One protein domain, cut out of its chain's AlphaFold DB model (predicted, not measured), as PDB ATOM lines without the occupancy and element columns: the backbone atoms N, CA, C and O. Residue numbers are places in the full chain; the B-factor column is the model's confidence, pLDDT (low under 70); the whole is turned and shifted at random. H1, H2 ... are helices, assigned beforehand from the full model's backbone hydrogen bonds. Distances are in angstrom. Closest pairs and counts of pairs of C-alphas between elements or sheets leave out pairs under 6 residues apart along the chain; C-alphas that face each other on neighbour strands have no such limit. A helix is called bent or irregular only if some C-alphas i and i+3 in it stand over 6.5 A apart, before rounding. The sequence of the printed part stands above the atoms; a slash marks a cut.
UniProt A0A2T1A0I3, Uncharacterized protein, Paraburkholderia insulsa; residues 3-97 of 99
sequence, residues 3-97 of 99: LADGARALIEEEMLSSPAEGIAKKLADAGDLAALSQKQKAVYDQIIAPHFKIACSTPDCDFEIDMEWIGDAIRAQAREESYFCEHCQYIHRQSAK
ATOM      1  N   LEU A   3      25.211  29.674 -14.638       92.38
ATOM      2  CA  LEU A   3      25.690  30.843 -15.380       92.38
ATOM      3  C   LEU A   3      25.199  30.881 -16.833       92.38
ATOM      4  O   LEU A   3      24.805  31.936 -17.320       92.38
ATOM      5  N   ALA A   4      25.223  29.734 -17.516       95.00
ATOM      6  CA  ALA A   4      24.778  29.637 -18.905       95.00
ATOM      7  C   ALA A   4      23.292  29.986 -19.050       95.00
ATOM      8  O   ALA A   4      22.922  30.715 -19.966       95.00
ATOM      9  N   ASP A   5      22.454  29.474 -18.147       96.31
ATOM     10  CA  ASP A   5      21.010  29.701 -18.189       96.31
ATOM     11  C   ASP A   5      20.657  31.143 -17.807       96.31
ATOM     12  O   ASP A   5      19.933  31.807 -18.544       96.31
ATOM     13  N   GLY A   6      21.280  31.687 -16.755       96.19
ATOM     14  CA  GLY A   6      21.156  33.109 -16.425       96.19
ATOM     15  C   GLY A   6      21.538  34.024 -17.590       96.19
ATOM     16  O   GLY A   6      20.820  34.968 -17.908       96.19
ATOM     17  N   ALA A   7      22.641  33.728 -18.283       96.88
ATOM     18  CA  ALA A   7      23.049  34.506 -19.449       96.88
ATOM     19  C   ALA A   7      22.038  34.423 -20.607       96.88
ATOM     20  O   ALA A   7      21.836  35.424 -21.291       96.88
ATOM     21  N   ARG A   8      21.386  33.269 -20.817       97.50
ATOM     22  CA  ARG A   8      20.304  33.123 -21.808       97.50
ATOM     23  C   ARG A   8      19.084  33.942 -21.428       97.50
ATOM     24  O   ARG A   8      18.607  34.687 -22.273       97.50
ATOM     25  N   ALA A   9      18.652  33.877 -20.171       97.44
ATOM     26  CA  ALA A   9      17.513  34.649 -19.684       97.44
ATOM     27  C   ALA A   9      17.710  36.162 -19.901       97.44
ATOM     28  O   ALA A   9      16.812  36.833 -20.396       97.44
ATOM     29  N   LEU A  10      18.913  36.691 -19.645       97.06
ATOM     30  CA  LEU A  10      19.221  38.106 -19.903       97.06
ATOM     31  C   LEU A  10      19.126  38.503 -21.382       97.06
ATOM     32  O   LEU A  10      18.826  39.656 -21.684       97.06
ATOM     33  N   ILE A  11      19.425  37.575 -22.296       97.00
ATOM     34  CA  ILE A  11      19.305  37.795 -23.743       97.00
ATOM     35  C   ILE A  11      17.838  37.694 -24.170       97.00
ATOM     36  O   ILE A  11      17.375  38.542 -24.924       97.00
ATOM     37  N   GLU A  12      17.130  36.661 -23.702       96.81
ATOM     38  CA  GLU A  12      15.717  36.397 -24.005       96.81
ATOM     39  C   GLU A  12      14.821  37.572 -23.606       96.81
ATOM     40  O   GLU A  12      13.935  37.950 -24.365       96.81
ATOM     41  N   GLU A  13      15.090  38.164 -22.443       96.88
ATOM     42  CA  GLU A  13      14.310  39.267 -21.876       96.88
ATOM     43  C   GLU A  13      14.901  40.652 -22.232       96.88
ATOM     44  O   GLU A  13      14.546  41.661 -21.626       96.88
ATOM     45  N   GLU A  14      15.833  40.714 -23.196       95.38
ATOM     46  CA  GLU A  14      16.426  41.950 -23.741       95.38
ATOM     47  C   GLU A  14      17.008  42.910 -22.673       95.38
ATOM     48  O   GLU A  14      17.032  44.131 -22.835       95.38
ATOM     49  N   MET A  15      17.538  42.367 -21.572       94.75
ATOM     50  CA  MET A  15      17.967  43.147 -20.397       94.75
ATOM     51  C   MET A  15      19.360  43.780 -20.534       94.75
ATOM     52  O   MET A  15      19.840  44.448 -19.616       94.75
ATOM     53  N   LEU A  16      20.049  43.557 -21.656       94.44
ATOM     54  CA  LEU A  16      21.444  43.946 -21.856       94.44
ATOM     55  C   LEU A  16      21.612  44.924 -23.018       94.44
ATOM     56  O   LEU A  16      20.984  44.814 -24.064       94.44
ATOM     57  N   SER A  17      22.569  45.841 -22.872       88.38
ATOM     58  CA  SER A  17      23.049  46.651 -24.000       88.38
ATOM     59  C   SER A  17      23.843  45.805 -25.008       88.38
ATOM     60  O   SER A  17      24.475  44.813 -24.635       88.38
ATOM     61  N   SER A  18      23.898  46.226 -26.280       82.00
ATOM     62  CA  SER A  18      24.489  45.430 -27.375       82.00
ATOM     63  C   SER A  18      25.917  44.896 -27.116       82.00
ATOM     64  O   SER A  18      26.190  43.746 -27.468       82.00
ATOM     65  N   PRO A  19      26.855  45.644 -26.489       84.50
ATOM     66  CA  PRO A  19      28.177  45.103 -26.152       84.50
ATOM     67  C   PRO A  19      28.147  44.008 -25.074       84.50
ATOM     68  O   PRO A  19      28.963  43.085 -25.115       84.50
ATOM     69  N   ALA A  20      27.224  44.105 -24.113       93.94
ATOM     70  CA  ALA A  20      27.062  43.129 -23.040       93.94
ATOM     71  C   ALA A  20      26.325  41.873 -23.527       93.94
ATOM     72  O   ALA A  20      26.709  40.766 -23.160       93.94
ATOM     73  N   GLU A  21      25.356  42.020 -24.434       95.69
ATOM     74  CA  GLU A  21      24.638  40.899 -25.055       95.69
ATOM     75  C   GLU A  21      25.600  39.934 -25.770       95.69
ATOM     76  O   GLU A  21      25.517  38.717 -25.611       95.69
ATOM     77  N   GLY A  22      26.592  40.460 -26.500       95.06
ATOM     78  CA  GLY A  22      27.612  39.630 -27.148       95.06
ATOM     79  C   GLY A  22      28.472  38.825 -26.165       95.06
ATOM     80  O   GLY A  22      28.964  37.750 -26.508       95.06
ATOM     81  N   ILE A  23      28.654  39.319 -24.938       96.06
ATOM     82  CA  ILE A  23      29.362  38.600 -23.874       96.06
ATOM     83  C   ILE A  23      28.433  37.575 -23.230       96.06
ATOM     84  O   ILE A  23      28.849  36.434 -23.053       96.06
ATOM     85  N   ALA A  24      27.175  37.930 -22.967       96.19
ATOM     86  CA  ALA A  24      26.172  36.992 -22.474       96.19
ATOM     87  C   ALA A  24      25.998  35.794 -23.422       96.19
ATOM     88  O   ALA A  24      25.984  34.663 -22.953       96.19
ATOM     89  N   LYS A  25      25.999  36.001 -24.749       96.00
ATOM     90  CA  LYS A  25      25.951  34.901 -25.734       96.00
ATOM     91  C   LYS A  25      27.114  33.925 -25.561       96.00
ATOM     92  O   LYS A  25      26.915  32.719 -25.508       96.00
ATOM     93  N   LYS A  26      28.330  34.444 -25.370       95.06
ATOM     94  CA  LYS A  26      29.503  33.596 -25.099       95.06
ATOM     95  C   LYS A  26      29.366  32.808 -23.801       95.06
ATOM     96  O   LYS A  26      29.776  31.654 -23.757       95.06
ATOM     97  N   LEU A  27      28.810  33.420 -22.758       95.00
ATOM     98  CA  LEU A  27      28.563  32.755 -21.477       95.00
ATOM     99  C   LEU A  27      27.469  31.688 -21.587       95.00
ATOM    100  O   LEU A  27      27.604  30.626 -20.992       95.00
ATOM    101  N   ALA A  28      26.428  31.938 -22.379       95.31
ATOM    102  CA  ALA A  28      25.357  30.988 -22.664       95.31
ATOM    103  C   ALA A  28      25.846  29.730 -23.408       95.31
ATOM    104  O   ALA A  28      25.271  28.652 -23.226       95.31
ATOM    105  N   ASP A  29      26.896  29.868 -24.223       94.25
ATOM    106  CA  ASP A  29      27.506  28.769 -24.976       94.25
ATOM    107  C   ASP A  29      28.584  28.030 -24.169       94.25
ATOM    108  O   ASP A  29      28.594  26.801 -24.122       94.25
ATOM    109  N   ALA A  30      29.498  28.769 -23.529       92.50
ATOM    110  CA  ALA A  30      30.630  28.194 -22.796       92.50
ATOM    111  C   ALA A  30      30.258  27.731 -21.379       92.50
ATOM    112  O   ALA A  30      30.848  26.793 -20.852       92.50
ATOM    113  N   GLY A  31      29.298  28.405 -20.745       89.12
ATOM    114  CA  GLY A  31      28.867  28.152 -19.371       89.12
ATOM    115  C   GLY A  31      29.853  28.569 -18.280       89.12
ATOM    116  O   GLY A  31      29.573  28.335 -17.104       89.12
ATOM    117  N   ASP A  32      30.969  29.209 -18.634       91.44
ATOM    118  CA  ASP A  32      31.974  29.709 -17.701       91.44
ATOM    119  C   ASP A  32      32.606  31.037 -18.162       91.44
ATOM    120  O   ASP A  32      32.374  31.532 -19.266       91.44
ATOM    121  N   LEU A  33      33.430  31.627 -17.288       93.56
ATOM    122  CA  LEU A  33      34.162  32.869 -17.561       93.56
ATOM    123  C   LEU A  33      35.529  32.635 -18.233       93.56
ATOM    124  O   LEU A  33      36.255  33.602 -18.491       93.56
ATOM    125  N   ALA A  34      35.941  31.385 -18.466       92.56
ATOM    126  CA  ALA A  34      37.282  31.058 -18.953       92.56
ATOM    127  C   ALA A  34      37.474  31.490 -20.412       92.56
ATOM    128  O   ALA A  34      38.558  31.942 -20.782       92.56
ATOM    129  N   ALA A  35      36.404  31.450 -21.210       88.38
ATOM    130  CA  ALA A  35      36.396  31.907 -22.598       88.38
ATOM    131  C   ALA A  35      36.458  33.444 -22.762       88.38
ATOM    132  O   ALA A  35      36.578  33.945 -23.886       88.38
ATOM    133  N   LEU A  36      36.369  34.212 -21.668       93.75
ATOM    134  CA  LEU A  36      36.388  35.673 -21.712       93.75
ATOM    135  C   LEU A  36      37.809  36.238 -21.592       93.75
ATOM    136  O   LEU A  36      38.564  35.928 -20.669       93.75
ATOM    137  N   SER A  37      38.146  37.172 -22.485       94.81
ATOM    138  CA  SER A  37      39.329  38.028 -22.335       94.81
ATOM    139  C   SER A  37      39.205  38.952 -21.117       94.81
ATOM    140  O   SER A  37      38.107  39.214 -20.629       94.81
ATOM    141  N   GLN A  38      40.316  39.537 -20.662       95.62
ATOM    142  CA  GLN A  38      40.316  40.449 -19.508       95.62
ATOM    143  C   GLN A  38      39.364  41.646 -19.679       95.62
ATOM    144  O   GLN A  38      38.663  42.017 -18.743       95.62
ATOM    145  N   LYS A  39      39.284  42.222 -20.887       94.06
ATOM    146  CA  LYS A  39      38.344  43.318 -21.179       94.06
ATOM    147  C   LYS A  39      36.886  42.859 -21.113       94.06
ATOM    148  O   LYS A  39      36.041  43.600 -20.633       94.06
ATOM    149  N   GLN A  40      36.591  41.643 -21.573       95.12
ATOM    150  CA  GLN A  40      35.241  41.074 -21.497       95.12
ATOM    151  C   GLN A  40      34.849  40.735 -20.060       95.12
ATOM    152  O   GLN A  40      33.702  40.952 -19.694       95.12
ATOM    153  N   LYS A  41      35.799  40.274 -19.237       95.62
ATOM    154  CA  LYS A  41      35.574  40.074 -17.799       95.62
ATOM    155  C   LYS A  41      35.206  41.378 -17.097       95.62
ATOM    156  O   LYS A  41      34.233  41.396 -16.366       95.62
ATOM    157  N   ALA A  42      35.877  42.486 -17.416       95.38
ATOM    158  CA  ALA A  42      35.509  43.788 -16.857       95.38
ATOM    159  C   ALA A  42      34.065  44.202 -17.206       95.38
ATOM    160  O   ALA A  42      33.351  44.717 -16.353       95.38
ATOM    161  N   VAL A  43      33.614  43.950 -18.442       94.50
ATOM    162  CA  VAL A  43      32.217  44.209 -18.836       94.50
ATOM    163  C   VAL A  43      31.256  43.254 -18.128       94.50
ATOM    164  O   VAL A  43      30.194  43.682 -17.687       94.50
ATOM    165  N   TYR A  44      31.626  41.981 -17.991       95.56
ATOM    166  CA  TYR A  44      30.857  41.019 -17.210       95.56
ATOM    167  C   TYR A  44      30.668  41.504 -15.768       95.56
ATOM    168  O   TYR A  44      29.533  41.619 -15.325       95.56
ATOM    169  N   ASP A  45      31.751  41.865 -15.077       95.88
ATOM    170  CA  ASP A  45      31.716  42.279 -13.671       95.88
ATOM    171  C   ASP A  45      30.874  43.547 -13.458       95.88
ATOM    172  O   ASP A  45      30.184  43.676 -12.449       95.88
ATOM    173  N   GLN A  46      30.929  44.490 -14.405       95.19
ATOM    174  CA  GLN A  46      30.251  45.784 -14.285       95.19
ATOM    175  C   GLN A  46      28.795  45.768 -14.749       95.19
ATOM    176  O   GLN A  46      27.998  46.541 -14.226       95.19
ATOM    177  N   ILE A  47      28.462  44.948 -15.750       94.88
ATOM    178  CA  ILE A  47      27.154  44.998 -16.417       94.88
ATOM    179  C   ILE A  47      26.359  43.718 -16.190       94.88
ATOM    180  O   ILE A  47      25.200  43.802 -15.824       94.88
ATOM    181  N   ILE A  48      26.956  42.540 -16.383       95.62
ATOM    182  CA  ILE A  48      26.214  41.265 -16.400       95.62
ATOM    183  C   ILE A  48      26.059  40.690 -14.991       95.62
ATOM    184  O   ILE A  48      24.953  40.362 -14.577       95.62
ATOM    185  N   ALA A  49      27.156  40.590 -14.239       95.69
ATOM    186  CA  ALA A  49      27.185  39.994 -12.906       95.69
ATOM    187  C   ALA A  49      26.181  40.613 -11.910       95.69
ATOM    188  O   ALA A  49      25.622  39.856 -11.116       95.69
ATOM    189  N   PRO A  50      25.895  41.934 -11.931       95.38
ATOM    190  CA  PRO A  50      24.855  42.514 -11.084       95.38
ATOM    191  C   PRO A  50      23.463  41.910 -11.294       95.38
ATOM    192  O   PRO A  50      22.715  41.805 -10.330       95.38
ATOM    193  N   HIS A  51      23.127  41.457 -12.505       95.44
ATOM    194  CA  HIS A  51      21.832  40.824 -12.768       95.44
ATOM    195  C   HIS A  51      21.695  39.426 -12.152       95.44
ATOM    196  O   HIS A  51      20.590  38.908 -12.063       95.44
ATOM    197  N   PHE A  52      22.795  38.809 -11.711       94.62
ATOM    198  CA  PHE A  52      22.754  37.527 -11.002       94.62
ATOM    199  C   PHE A  52      22.588  37.674  -9.489       94.62
ATOM    200  O   PHE A  52      22.525  36.671  -8.787       94.62
ATOM    201  N   LYS A  53      22.501  38.907  -8.981       93.69
ATOM    202  CA  LYS A  53      22.230  39.199  -7.570       93.69
ATOM    203  C   LYS A  53      20.758  39.540  -7.392       93.69
ATOM    204  O   LYS A  53      20.388  40.707  -7.271       93.69
ATOM    205  N   ILE A  54      19.908  38.519  -7.452       93.56
ATOM    206  CA  ILE A  54      18.458  38.681  -7.313       93.56
ATOM    207  C   ILE A  54      18.067  38.355  -5.876       93.56
ATOM    208  O   ILE A  54      18.320  37.251  -5.403       93.56
ATOM    209  N   ALA A  55      17.447  39.308  -5.184       94.31
ATOM    210  CA  ALA A  55      16.924  39.101  -3.838       94.31
ATOM    211  C   ALA A  55      15.646  38.246  -3.859       94.31
ATOM    212  O   ALA A  55      14.839  38.332  -4.788       94.31
ATOM    213  N   CYS A  56      15.434  37.451  -2.810       94.25
ATOM    214  CA  CYS A  56      14.172  36.753  -2.589       94.25
ATOM    215  C   CYS A  56      13.006  37.750  -2.475       94.25
ATOM    216  O   CYS A  56      13.090  38.736  -1.750       94.25
ATOM    217  N   SER A  57      11.870  37.459  -3.114       93.69
ATOM    218  CA  SER A  57      10.674  38.312  -3.022       93.69
ATOM    219  C   SER A  57       9.926  38.220  -1.683       93.69
ATOM    220  O   SER A  57       8.927  38.910  -1.497       93.69
ATOM    221  N   THR A  58      10.353  37.360  -0.750       91.81
ATOM    222  CA  THR A  58       9.731  37.298   0.585       91.81
ATOM    223  C   THR A  58      10.162  38.516   1.407       91.81
ATOM    224  O   THR A  58      11.367  38.741   1.528       91.81
ATOM    225  N   PRO A  59       9.223  39.282   1.996       87.81
ATOM    226  CA  PRO A  59       9.566  40.387   2.887       87.81
ATOM    227  C   PRO A  59      10.481  39.927   4.027       87.81
ATOM    228  O   PRO A  59      10.304  38.830   4.551       87.81
ATOM    229  N   ASP A  60      11.454  40.764   4.387       88.19
ATOM    230  CA  ASP A  60      12.437  40.508   5.452       88.19
ATOM    231  C   ASP A  60      13.335  39.270   5.228       88.19
ATOM    232  O   ASP A  60      13.980  38.775   6.153       88.19
ATOM    233  N   CYS A  61      13.397  38.761   3.994       90.00
ATOM    234  CA  CYS A  61      14.330  37.715   3.599       90.00
ATOM    235  C   CYS A  61      15.592  38.331   2.983       90.00
ATOM    236  O   CYS A  61      15.557  38.849   1.870       90.00
ATOM    237  N   ASP A  62      16.719  38.208   3.683       90.69
ATOM    238  CA  ASP A  62      18.020  38.723   3.228       90.69
ATOM    239  C   ASP A  62      18.773  37.753   2.291       90.69
ATOM    240  O   ASP A  62      19.945  37.966   1.973       90.69
ATOM    241  N   PHE A  63      18.133  36.659   1.863       92.50
ATOM    242  CA  PHE A  63      18.748  35.674   0.974       92.50
ATOM    243  C   PHE A  63      18.603  36.068  -0.502       92.50
ATOM    244  O   PHE A  63      17.533  36.483  -0.958       92.50
ATOM    245  N   GLU A  64      19.675  35.870  -1.267       93.25
ATOM    246  CA  GLU A  64      19.648  35.918  -2.731       93.25
ATOM    247  C   GLU A  64      19.140  34.586  -3.306       93.25
ATOM    248  O   GLU A  64      19.151  33.546  -2.641       93.25
ATOM    249  N   ILE A  65      18.672  34.616  -4.552       94.06
ATOM    250  CA  ILE A  65      18.347  33.405  -5.299       94.06
ATOM    251  C   ILE A  65      19.644  32.686  -5.662       94.06
ATOM    252  O   ILE A  65      20.549  33.273  -6.256       94.06
ATOM    253  N   ASP A  66      19.714  31.397  -5.332       92.38
ATOM    254  CA  ASP A  66      20.863  30.574  -5.677       92.38
ATOM    255  C   ASP A  66      21.101  30.550  -7.181       92.38
ATOM    256  O   ASP A  66      20.173  30.499  -7.990       92.38
ATOM    257  N   MET A  67      22.381  30.505  -7.551       91.00
ATOM    258  CA  MET A  67      22.800  30.566  -8.948       91.00
ATOM    259  C   MET A  67      22.090  29.492  -9.794       91.00
ATOM    260  O   MET A  67      21.729  29.758 -10.934       91.00
ATOM    261  N   GLU A  68      21.850  28.294  -9.243       92.06
ATOM    262  CA  GLU A  68      21.100  27.205  -9.895       92.06
ATOM    263  C   GLU A  68      19.753  27.639 -10.494       92.06
ATOM    264  O   GLU A  68      19.396  27.151 -11.563       92.06
ATOM    265  N   TRP A  69      19.066  28.586  -9.856       93.38
ATOM    266  CA  TRP A  69      17.724  29.052 -10.213       93.38
ATOM    267  C   TRP A  69      17.718  30.438 -10.866       93.38
ATOM    268  O   TRP A  69      16.659  31.029 -11.083       93.38
ATOM    269  N   ILE A  70      18.894  30.987 -11.174       94.00
ATOM    270  CA  ILE A  70      19.006  32.396 -11.548       94.00
ATOM    271  C   ILE A  70      18.335  32.721 -12.885       94.00
ATOM    272  O   ILE A  70      17.834  33.826 -13.052       94.00
ATOM    273  N   GLY A  71      18.302  31.783 -13.838       95.56
ATOM    274  CA  GLY A  71      17.658  32.013 -15.132       95.56
ATOM    275  C   GLY A  71      16.154  32.221 -14.987       95.56
ATOM    276  O   GLY A  71      15.611  33.192 -15.509       95.56
ATOM    277  N   ASP A  72      15.495  31.375 -14.198       95.06
ATOM    278  CA  ASP A  72      14.073  31.536 -13.891       95.06
ATOM    279  C   ASP A  72      13.805  32.808 -13.082       95.06
ATOM    280  O   ASP A  72      12.845  33.524 -13.367       95.06
ATOM    281  N   ALA A  73      14.680  33.139 -12.129       95.12
ATOM    282  CA  ALA A  73      14.561  34.368 -11.352       95.12
ATOM    283  C   ALA A  73      14.720  35.634 -12.208       95.12
ATOM    284  O   ALA A  73      13.985  36.599 -12.003       95.12
ATOM    285  N   ILE A  74      15.622  35.630 -13.195       96.69
ATOM    286  CA  ILE A  74      15.773  36.727 -14.162       96.69
ATOM    287  C   ILE A  74      14.493  36.892 -14.986       96.69
ATOM    288  O   ILE A  74      13.991  38.008 -15.108       96.69
ATOM    289  N   ARG A  75      13.931  35.794 -15.515       96.75
ATOM    290  CA  ARG A  75      12.675  35.842 -16.286       96.75
ATOM    291  C   ARG A  75      11.517  36.368 -15.440       96.75
ATOM    292  O   ARG A  75      10.747  37.196 -15.917       96.75
ATOM    293  N   ALA A  76      11.412  35.927 -14.187       95.50
ATOM    294  CA  ALA A  76      10.408  36.434 -13.255       95.50
ATOM    295  C   ALA A  76      10.597  37.937 -12.996       95.50
ATOM    296  O   ALA A  76       9.645  38.701 -13.116       95.50
ATOM    297  N   GLN A  77      11.831  38.386 -12.736       94.75
ATOM    298  CA  GLN A  77      12.137  39.801 -12.518       94.75
ATOM    299  C   GLN A  77      11.779  40.669 -13.731       94.75
ATOM    300  O   GLN A  77      11.179  41.728 -13.556       94.75
ATOM    301  N   ALA A  78      12.114  40.230 -14.948       94.38
ATOM    302  CA  ALA A  78      11.777  40.945 -16.180       94.38
ATOM    303  C   ALA A  78      10.259  41.101 -16.383       94.38
ATOM    304  O   ALA A  78       9.808  42.079 -16.975       94.38
ATOM    305  N   ARG A  79       9.473  40.158 -15.852       94.00
ATOM    306  CA  ARG A  79       8.002  40.134 -15.912       94.00
ATOM    307  C   ARG A  79       7.330  40.734 -14.679       94.00
ATOM    308  O   ARG A  79       6.109  40.676 -14.576       94.00
ATOM    309  N   GLU A  80       8.114  41.299 -13.759       92.25
ATOM    310  CA  GLU A  80       7.643  41.840 -12.477       92.25
ATOM    311  C   GLU A  80       6.917  40.791 -11.603       92.25
ATOM    312  O   GLU A  80       6.054  41.108 -10.783       92.25
ATOM    313  N   GLU A  81       7.284  39.518 -11.760       93.19
ATOM    314  CA  GLU A  81       6.765  38.393 -10.989       93.19
ATOM    315  C   GLU A  81       7.624  38.130  -9.740       93.19
ATOM    316  O   GLU A  81       8.824  38.408  -9.692       93.19
ATOM    317  N   SER A  82       7.005  37.566  -8.701       91.94
ATOM    318  CA  SER A  82       7.719  37.176  -7.480       91.94
ATOM    319  C   SER A  82       8.485  35.868  -7.675       91.94
ATOM    320  O   SER A  82       7.941  34.900  -8.206       91.94
ATOM    321  N   TYR A  83       9.713  35.803  -7.156       92.25
ATOM    322  CA  TYR A  83      10.524  34.588  -7.119       92.25
ATOM    323  C   TYR A  83      11.129  34.392  -5.725       92.25
ATOM    324  O   TYR A  83      11.672  35.314  -5.115       92.25
ATOM    325  N   PHE A  84      11.019  33.180  -5.189       92.62
ATOM    326  CA  PHE A  84      11.390  32.884  -3.805       92.62
ATOM    327  C   PHE A  84      12.646  32.017  -3.751       92.62
ATOM    328  O   PHE A  84      12.765  31.055  -4.512       92.62
ATOM    329  N   CYS A  85      13.558  32.326  -2.825       91.62
ATOM    330  CA  CYS A  85      14.723  31.483  -2.554       91.62
ATOM    331  C   CYS A  85      14.292  30.115  -2.010       91.62
ATOM    332  O   CYS A  85      13.183  29.965  -1.487       91.62
ATOM    333  N   GLU A  86      15.179  29.123  -2.077       87.75
ATOM    334  CA  GLU A  86      14.892  27.761  -1.613       87.75
ATOM    335  C   GLU A  86      14.396  27.733  -0.153       87.75
ATOM    336  O   GLU A  86      13.438  27.026   0.171       87.75
ATOM    337  N   HIS A  87      14.967  28.586   0.706       85.81
ATOM    338  CA  HIS A  87      14.566  28.711   2.108       85.81
ATOM    339  C   HIS A  87      13.090  29.107   2.267       85.81
ATOM    340  O   HIS A  87      12.342  28.477   3.017       85.81
ATOM    341  N   CYS A  88      12.644  30.121   1.525       88.25
ATOM    342  CA  CYS A  88      11.265  30.602   1.588       88.25
ATOM    343  C   CYS A  88      10.298  29.726   0.785       88.25
ATOM    344  O   CYS A  88       9.132  29.620   1.161       88.25
ATOM    345  N   GLN A  89      10.754  29.053  -0.278       82.25
ATOM    346  CA  GLN A  89       9.917  28.109  -1.023       82.25
ATOM    347  C   GLN A  89       9.396  26.982  -0.130       82.25
ATOM    348  O   GLN A  89       8.243  26.573  -0.277       82.25
ATOM    349  N   TYR A  90      10.210  26.491   0.808       71.38
ATOM    350  CA  TYR A  90       9.763  25.485   1.770       71.38
ATOM    351  C   TYR A  90       8.627  26.005   2.662       71.38
ATOM    352  O   TYR A  90       7.630  25.309   2.845       71.38
ATOM    353  N   ILE A  91       8.747  27.243   3.152       68.44
ATOM    354  CA  ILE A  91       7.742  27.897   4.003       68.44
ATOM    355  C   ILE A  91       6.422  28.050   3.238       68.44
ATOM    356  O   ILE A  91       5.386  27.580   3.701       68.44
ATOM    357  N   HIS A  92       6.461  28.607   2.024       66.44
ATOM    358  CA  HIS A  92       5.258  28.799   1.200       66.44
ATOM    359  C   HIS A  92       4.590  27.475   0.798       66.44
ATOM    360  O   HIS A  92       3.365  27.393   0.733       66.44
ATOM    361  N   ARG A  93       5.370  26.406   0.575       62.19
ATOM    362  CA  ARG A  93       4.828  25.069   0.271       62.19
ATOM    363  C   ARG A  93       4.177  24.383   1.473       62.19
ATOM    364  O   ARG A  93       3.333  23.519   1.251       62.19
ATOM    365  N   GLN A  94       4.581  24.699   2.705       58.69
ATOM    366  CA  GLN A  94       3.910  24.184   3.901       58.69
ATOM    367  C   GLN A  94       2.600  24.924   4.161       58.69
ATOM    368  O   GLN A  94       1.576  24.271   4.320       58.69
ATOM    369  N   SER A  95       2.606  26.257   4.075       55.97
ATOM    370  CA  SER A  95       1.396  27.068   4.260       55.97
ATOM    371  C   SER A  95       0.273  26.690   3.288       55.97
ATOM    372  O   SER A  95      -0.884  26.668   3.673       55.97
ATOM    373  N   ALA A  96       0.609  26.321   2.046       59.06
ATOM    374  CA  ALA A  96      -0.371  25.893   1.044       59.06
ATOM    375  C   ALA A  96      -0.907  24.455   1.227       59.06
ATOM    376  O   ALA A  96      -1.761  24.030   0.453       59.06
ATOM    377  N   LYS A  97      -0.366  23.671   2.170       52.34
ATOM    378  CA  LYS A  97      -0.852  22.314   2.491       52.34
ATOM    379  C   LYS A  97      -1.701  22.259   3.759       52.34
ATOM    380  O   LYS A  97      -2.369  21.248   3.963       52.34
TER     381      LYS A  97
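This is residues 3 to 97 of the 99 residues of an uncharacterized protein of Paraburkholderia insulsa (UniProt A0A2T1A0I3). H2, H1 and H4 stand side by side in a row, H3 crosses from H2 to H4, and H5 reaches away at one end of a rod. The 95 printed residues include five named helices, H1 to H5 in order, and no named strand: all helix. The whole is only just compact, close to loose, with a radius of gyration of the C-alphas of 14.6 A and spans of 48 by 23 by 22 A.

H3, residues 38 to 52, touches residues 20 to 24 alone of H2, residues 18 to 30, about perpendicular at 88 degrees; closest C-alphas, Ala 20 and Val 43, 6.7 A. With residues 51 to 52 alone H3 touches H4, residues 67 to 78; closest C-alphas, Phe 52 and Ile 70, 6.4 A. H1, residues 3 to 12, touches H4 at a shallow tilt of 13 degrees, the same way; closest C-alphas, Gly 6 and Gly 71, 3.9 A. H1 and H2 form a hairpin, opposite ways at a steep tilt of 41 degrees; closest C-alphas, Ala 4 and Ala 28, 4.0 A. H5, residues 86 to 95, is apart from the other helices. Every O i to N i+4 pair is within hydrogen-bond range in H1, against 7 of 9 in H2, 7 of 11 in H3, 6 of 8 in H4 and 5 of 6 in H5.

H3 spans 19.7 A, H2 18.9 A and H4 16.8 A. H4 is irregular, C-alphas 68 and 71 being 7.9 A apart; H3 only just, with 46 and 49 at 6.7 A. H1 begins at C-alpha 3 (25.690, 30.843, -15.380); H5 ends at C-alpha 95 (1.396, 27.068, 4.260).

The farthest C-alphas, of Lys 39 and Lys 97, are 50.4 A apart. Residues 53 to 66 form the long link. The printed part has no cut; residues 91 to 97 are under pLDDT 70.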